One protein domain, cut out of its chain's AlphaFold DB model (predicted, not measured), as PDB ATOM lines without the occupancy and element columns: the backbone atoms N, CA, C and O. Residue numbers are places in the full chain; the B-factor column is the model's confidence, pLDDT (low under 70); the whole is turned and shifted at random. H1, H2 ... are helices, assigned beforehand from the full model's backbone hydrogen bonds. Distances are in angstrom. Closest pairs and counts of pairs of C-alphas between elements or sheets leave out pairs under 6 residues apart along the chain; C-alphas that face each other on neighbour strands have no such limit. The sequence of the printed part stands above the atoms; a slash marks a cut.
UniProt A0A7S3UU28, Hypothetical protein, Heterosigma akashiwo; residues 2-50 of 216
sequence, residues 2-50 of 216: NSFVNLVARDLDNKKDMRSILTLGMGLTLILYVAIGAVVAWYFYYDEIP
ATOM      1  N   ASN A   2      86.192  67.257   1.207       32.25
ATOM      2  CA  ASN A   2      86.838  68.045   0.152       32.25
ATOM      3  C   ASN A   2      86.320  67.580  -1.215       32.25
ATOM      4  O   ASN A   2      86.722  66.531  -1.716       32.25
ATOM      5  N   SER A   3      85.396  68.333  -1.817       43.28
ATOM      6  CA  SER A   3      85.210  68.252  -3.268       43.28
ATOM      7  C   SER A   3      86.471  68.823  -3.929       43.28
ATOM      8  O   SER A   3      87.110  69.712  -3.372       43.28
ATOM      9  N   PHE A   4      86.874  68.314  -5.091       46.09
ATOM     10  CA  PHE A   4      88.096  68.764  -5.777       46.09
ATOM     11  C   PHE A   4      88.056  70.276  -6.084       46.09
ATOM     12  O   PHE A   4      89.055  70.974  -5.953       46.09
ATOM     13  N   VAL A   5      86.856  70.802  -6.359       53.31
ATOM     14  CA  VAL A   5      86.589  72.244  -6.480       53.31
ATOM     15  C   VAL A   5      86.856  72.976  -5.163       53.31
ATOM     16  O   VAL A   5      87.465  74.035  -5.185       53.31
ATOM     17  N   ASN A   6      86.481  72.408  -4.011       54.84
ATOM     18  CA  ASN A   6      86.810  72.984  -2.704       54.84
ATOM     19  C   ASN A   6      88.313  72.941  -2.397       54.84
ATOM     20  O   ASN A   6      88.768  73.765  -1.614       54.84
ATOM     21  N   LEU A   7      89.070  72.005  -2.979       59.59
ATOM     22  CA  LEU A   7      90.526  71.941  -2.820       59.59
ATOM     23  C   LEU A   7      91.200  73.078  -3.603       59.59
ATOM     24  O   LEU A   7      91.911  73.883  -3.018       59.59
ATOM     25  N   VAL A   8      90.855  73.230  -4.887       63.66
ATOM     26  CA  VAL A   8      91.338  74.345  -5.723       63.66
ATOM     27  C   VAL A   8      90.885  75.697  -5.159       63.66
ATOM     28  O   VAL A   8      91.649  76.652  -5.130       63.66
ATOM     29  N   ALA A   9      89.657  75.780  -4.640       62.59
ATOM     30  CA  ALA A   9      89.135  76.979  -3.983       62.59
ATOM     31  C   ALA A   9      89.841  77.322  -2.663       62.59
ATOM     32  O   ALA A   9      89.785  78.472  -2.221       62.59
ATOM     33  N   ARG A  10      90.421  76.322  -1.988       67.75
ATOM     34  CA  ARG A  10      91.104  76.487  -0.702       67.75
ATOM     35  C   ARG A  10      92.499  77.072  -0.883       67.75
ATOM     36  O   ARG A  10      92.887  77.886  -0.053       67.75
ATOM     37  N   ASP A  11      93.181  76.688  -1.956       74.38
ATOM     38  CA  ASP A  11      94.556  77.106  -2.248       74.38
ATOM     39  C   ASP A  11      94.628  78.438  -3.024       74.38
ATOM     40  O   ASP A  11      95.710  78.949  -3.292       74.38
ATOM     41  N   LEU A  12      93.479  79.030  -3.374       76.12
ATOM     42  CA  LEU A  12      93.410  80.368  -3.965       76.12
ATOM     43  C   LEU A  12      93.481  81.454  -2.883       76.12
ATOM     44  O   LEU A  12      92.550  81.602  -2.085       76.12
ATOM     45  N   ASP A  13      94.523  82.289  -2.946       76.88
ATOM     46  CA  ASP A  13      94.698  83.462  -2.073       76.88
ATOM     47  C   ASP A  13      93.500  84.420  -2.142       76.88
ATOM     48  O   ASP A  13      93.037  84.959  -1.132       76.88
ATOM     49  N   ASN A  14      92.938  84.598  -3.342       79.12
ATOM     50  CA  ASN A  14      91.772  85.436  -3.570       79.12
ATOM     51  C   ASN A  14      90.608  84.633  -4.161       79.12
ATOM     52  O   ASN A  14      90.525  84.349  -5.356       79.12
ATOM     53  N   LYS A  15      89.618  84.346  -3.313       76.31
ATOM     54  CA  LYS A  15      88.409  83.587  -3.681       76.31
ATOM     55  C   LYS A  15      87.548  84.257  -4.756       76.31
ATOM     56  O   LYS A  15      86.684  83.599  -5.333       76.31
ATOM     57  N   LYS A  16      87.752  85.551  -5.040       73.75
ATOM     58  CA  LYS A  16      87.057  86.250  -6.134       73.75
ATOM     59  C   LYS A  16      87.522  85.776  -7.514       73.75
ATOM     60  O   LYS A  16      86.711  85.743  -8.439       73.75
ATOM     61  N   ASP A  17      88.775  85.347  -7.630       80.19
ATOM     62  CA  ASP A  17      89.381  84.970  -8.911       80.19
ATOM     63  C   ASP A  17      88.945  83.571  -9.357       80.19
ATOM     64  O   ASP A  17      88.933  83.266 -10.550       80.19
ATOM     65  N   MET A  18      88.446  82.760  -8.418       80.62
ATOM     66  CA  MET A  18      87.907  81.424  -8.671       80.62
ATOM     67  C   MET A  18      86.856  81.411  -9.784       80.62
ATOM     68  O   MET A  18      86.838  80.509 -10.619       80.62
ATOM     69  N   ARG A  19      85.990  82.428  -9.833       79.44
ATOM     70  CA  ARG A  19      84.971  82.530 -10.882       79.44
ATOM     71  C   ARG A  19      85.598  82.738 -12.256       79.44
ATOM     72  O   ARG A  19      85.134  82.130 -13.220       79.44
ATOM     73  N   SER A  20      86.593  83.617 -12.345       82.56
ATOM     74  CA  SER A  20      87.272  83.922 -13.604       82.56
ATOM     75  C   SER A  20      88.005  82.685 -14.109       82.56
ATOM     76  O   SER A  20      87.768  82.255 -15.231       82.56
ATOM     77  N   ILE A  21      88.773  82.034 -13.230       86.38
ATOM     78  CA  ILE A  21      89.514  80.806 -13.534       86.38
ATOM     79  C   ILE A  21      88.568  79.701 -14.016       86.38
ATOM     80  O   ILE A  21      88.813  79.098 -15.056       86.38
ATOM     81  N   LEU A  22      87.454  79.470 -13.313       84.31
ATOM     82  CA  LEU A  22      86.487  78.445 -13.703       84.31
ATOM     83  C   LEU A  22      85.812  78.770 -15.043       84.31
ATOM     84  O   LEU A  22      85.659  77.889 -15.882       84.31
ATOM     85  N   THR A  23      85.420  80.030 -15.254       84.88
ATOM     86  CA  THR A  23      84.739  80.451 -16.491       84.88
ATOM     87  C   THR A  23      85.680  80.373 -17.689       84.88
ATOM     88  O   THR A  23      85.280  79.891 -18.743       84.88
ATOM     89  N   LEU A  24      86.933  80.807 -17.525       89.38
ATOM     90  CA  LEU A  24      87.961  80.705 -18.557       89.38
ATOM     91  C   LEU A  24      88.311  79.248 -18.845       89.38
ATOM     92  O   LEU A  24      88.367  78.868 -20.007       89.38
ATOM     93  N   GLY A  25      88.479  78.428 -17.805       89.75
ATOM     94  CA  GLY A  25      88.742  77.000 -17.949       89.75
ATOM     95  C   GLY A  25      87.633  76.294 -18.727       89.75
ATOM     96  O   GLY A  25      87.917  75.646 -19.725       89.75
ATOM     97  N   MET A  26      86.371  76.482 -18.326       87.88
ATOM     98  CA  MET A  26      85.211  75.910 -19.024       87.88
ATOM     99  C   MET A  26      85.047  76.444 -20.453       87.88
ATOM    100  O   MET A  26      84.673  75.696 -21.352       87.88
ATOM    101  N   GLY A  27      85.307  77.735 -20.676       92.06
ATOM    102  CA  GLY A  27      85.234  78.334 -22.006       92.06
ATOM    103  C   GLY A  27      86.310  77.784 -22.942       92.06
ATOM    104  O   GLY A  27      86.013  77.419 -24.076       92.06
ATOM    105  N   LEU A  28      87.546  77.670 -22.453       93.81
ATOM    106  CA  LEU A  28      88.661  77.121 -23.216       93.81
ATOM    107  C   LEU A  28      88.437  75.644 -23.541       93.81
ATOM    108  O   LEU A  28      88.622  75.248 -24.688       93.81
ATOM    109  N   THR A  29      88.008  74.834 -22.567       91.44
ATOM    110  CA  THR A  29      87.730  73.415 -22.818       91.44
ATOM    111  C   THR A  29      86.613  73.244 -23.837       91.44
ATOM    112  O   THR A  29      86.768  72.445 -24.752       91.44
ATOM    113  N   LEU A  30      85.533  74.028 -23.750       91.81
ATOM    114  CA  LEU A  30      84.458  74.007 -24.745       91.81
ATOM    115  C   LEU A  30      84.985  74.301 -26.156       91.81
ATOM    116  O   LEU A  30      84.691  73.551 -27.082       91.81
ATOM    117  N   ILE A  31      85.784  75.361 -26.318       94.75
ATOM    118  CA  ILE A  31      86.359  75.738 -27.617       94.75
ATOM    119  C   ILE A  31      87.246  74.617 -28.161       94.75
ATOM    120  O   ILE A  31      87.122  74.256 -29.329       94.75
ATOM    121  N   LEU A  32      88.113  74.044 -27.323       93.12
ATOM    122  CA  LEU A  32      89.009  72.963 -27.728       93.12
ATOM    123  C   LEU A  32      88.237  71.699 -28.124       93.12
ATOM    124  O   LEU A  32      88.527  71.128 -29.171       93.12
ATOM    125  N   TYR A  33      87.230  71.290 -27.347       89.12
ATOM    126  CA  TYR A  33      86.406  70.123 -27.678       89.12
ATOM    127  C   TYR A  33      85.621  70.318 -28.978       89.12
ATOM    128  O   TYR A  33      85.589  69.411 -29.805       89.12
ATOM    129  N   VAL A  34      85.042  71.504 -29.196       91.50
ATOM    130  CA  VAL A  34      84.340  71.827 -30.448       91.50
ATOM    131  C   VAL A  34      85.307  71.834 -31.631       91.50
ATOM    132  O   VAL A  34      84.988  71.275 -32.676       91.50
ATOM    133  N   ALA A  35      86.496  72.419 -31.473       91.81
ATOM    134  CA  ALA A  35      87.505  72.452 -32.526       91.81
ATOM    135  C   ALA A  35      87.988  71.042 -32.899       91.81
ATOM    136  O   ALA A  35      88.034  70.709 -34.081       91.81
ATOM    137  N   ILE A  36      88.292  70.195 -31.910       86.81
ATOM    138  CA  ILE A  36      88.697  68.802 -32.143       86.81
ATOM    139  C   ILE A  36      87.565  68.032 -32.828       86.81
ATOM    140  O   ILE A  36      87.808  67.379 -33.839       86.81
ATOM    141  N   GLY A  37      86.330  68.147 -32.328       84.44
ATOM    142  CA  GLY A  37      85.166  67.497 -32.928       84.44
ATOM    143  C   GLY A  37      84.944  67.918 -34.382       84.44
ATOM    144  O   GLY A  37      84.744  67.066 -35.241       84.44
ATOM    145  N   ALA A  38      85.065  69.214 -34.681       87.56
ATOM    146  CA  ALA A  38      84.939  69.737 -36.038       87.56
ATOM    147  C   ALA A  38      86.054  69.235 -36.971       87.56
ATOM    148  O   ALA A  38      85.768  68.853 -38.101       87.56
ATOM    149  N   VAL A  39      87.310  69.196 -36.509       86.12
ATOM    150  CA  VAL A  39      88.448  68.693 -37.303       86.12
ATOM    151  C   VAL A  39      88.309  67.198 -37.580       86.12
ATOM    152  O   VAL A  39      88.525  66.770 -38.711       86.12
ATOM    153  N   VAL A  40      87.926  66.405 -36.575       79.50
ATOM    154  CA  VAL A  40      87.706  64.960 -36.731       79.50
ATOM    155  C   VAL A  40      86.539  64.701 -37.685       79.50
ATOM    156  O   VAL A  40      86.699  63.935 -38.629       79.50
ATOM    157  N   ALA A  41      85.407  65.389 -37.508       80.81
ATOM    158  CA  ALA A  41      84.255  65.260 -38.402       80.81
ATOM    159  C   ALA A  41      84.593  65.662 -39.848       80.81
ATOM    160  O   ALA A  41      84.205  64.973 -40.789       80.81
ATOM    161  N   TRP A  42      85.361  66.741 -40.031       82.44
ATOM    162  CA  TRP A  42      85.808  67.189 -41.350       82.44
ATOM    163  C   TRP A  42      86.751  66.184 -42.017       82.44
ATOM    164  O   TRP A  42      86.601  65.894 -43.200       82.44
ATOM    165  N   TYR A  43      87.744  65.678 -41.283       76.38
ATOM    166  CA  TYR A  43      88.790  64.824 -41.847       76.38
ATOM    167  C   TYR A  43      88.303  63.400 -42.132       76.38
ATOM    168  O   TYR A  43      88.726  62.801 -43.119       76.38
ATOM    169  N   PHE A  44      87.432  62.852 -41.280       72.62
ATOM    170  CA  PHE A  44      87.036  61.448 -41.365       72.62
ATOM    171  C   PHE A  44      85.740  61.181 -42.139       72.62
ATOM    172  O   PHE A  44      85.542  60.020 -42.458       72.62
ATOM    173  N   TYR A  45      84.932  62.204 -42.481       60.25
ATOM    174  CA  TYR A  45      83.831  62.289 -43.483       60.25
ATOM    175  C   TYR A  45      83.005  61.020 -43.869       60.25
ATOM    176  O   TYR A  45      82.359  61.017 -44.911       60.25
ATOM    177  N   TYR A  46      82.985  59.944 -43.078       59.12
ATOM    178  CA  TYR A  46      82.350  58.654 -43.387       59.12
ATOM    179  C   TYR A  46      81.312  58.260 -42.327       59.12
ATOM    180  O   TYR A  46      81.428  58.649 -41.165       59.12
ATOM    181  N   ASP A  47      80.331  57.454 -42.753       54.22
ATOM    182  CA  ASP A  47      79.111  57.052 -42.025       54.22
ATOM    183  C   ASP A  47      79.336  56.277 -40.707       54.22
ATOM    184  O   ASP A  47      78.389  56.072 -39.951       54.22
ATOM    185  N   GLU A  48      80.573  55.897 -40.376       60.59
ATOM    186  CA  GLU A  48      80.907  55.168 -39.146       60.59
ATOM    187  C   GLU A  48      82.155  55.774 -38.489       60.59
ATOM    188  O   GLU A  48      83.274  55.270 -38.610       60.59
ATOM    189  N   ILE A  49      81.980  56.908 -37.805       63.88
ATOM    190  CA  ILE A  49      83.024  57.448 -36.925       63.88
ATOM    191  C   ILE A  49      83.098  56.526 -35.698       63.88
ATOM    192  O   ILE A  49      82.120  56.459 -34.952       63.88
ATOM    193  N   PRO A  50      84.222  55.826 -35.455       66.12
ATOM    194  CA  PRO A  50      84.364  54.998 -34.267       66.12
ATOM    195  C   PRO A  50      84.294  55.865 -33.006       66.12
ATOM    196  O   PRO A  50      84.760  57.007 -33.000       66.12
TER     197      PRO A  50
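Overview. This is residues 2 to 50 of the 216 residues of the protein "Hypothetical protein" of Heterosigma akashiwo (UniProt A0A7S3UU28). One long straight helix, H2, makes the length of a rod, with the short helix H1 at its first end, reached by a turn of chain and running back the opposite way; residues 45 to 50 hook back at the other end. The printed part has 49 residues with two named helices, H1 then H2, and no named strand: all helix. It is extended, with a radius of gyration of the C-alphas of 17.0 A and spans of 49 by 20 by 10 A.

Arrangement. H2, residues 18 to 44, and H1, residues 4 to 10, are close but not clearly touching; their closest C-alphas, those of Ala 9 and Met 18, are 6.6 A apart. They run opposite ways at a steep tilt of 37 degrees, only just steep. Residues 23 to 39 of H2 stand free. In H1 and H2 every O i to N i+4 pair is within hydrogen-bond range.

Along the chain. H2 runs 38.3 A from C-alpha 18 at (87.907, 81.424, -8.671) to C-alpha 44 at (87.036, 61.448, -41.365). H1 measures 9.7 A and begins at C-alpha 4, (88.096, 68.764, -5.777).

Size, cuts and confidence. The farthest C-alphas, those of Asp 13 and Asp 47, are 50.4 A apart. The printed part has no cut, and the link from H1 to H2 is short. Residues 2 to 10 and 45 to 50 have pLDDT under 70.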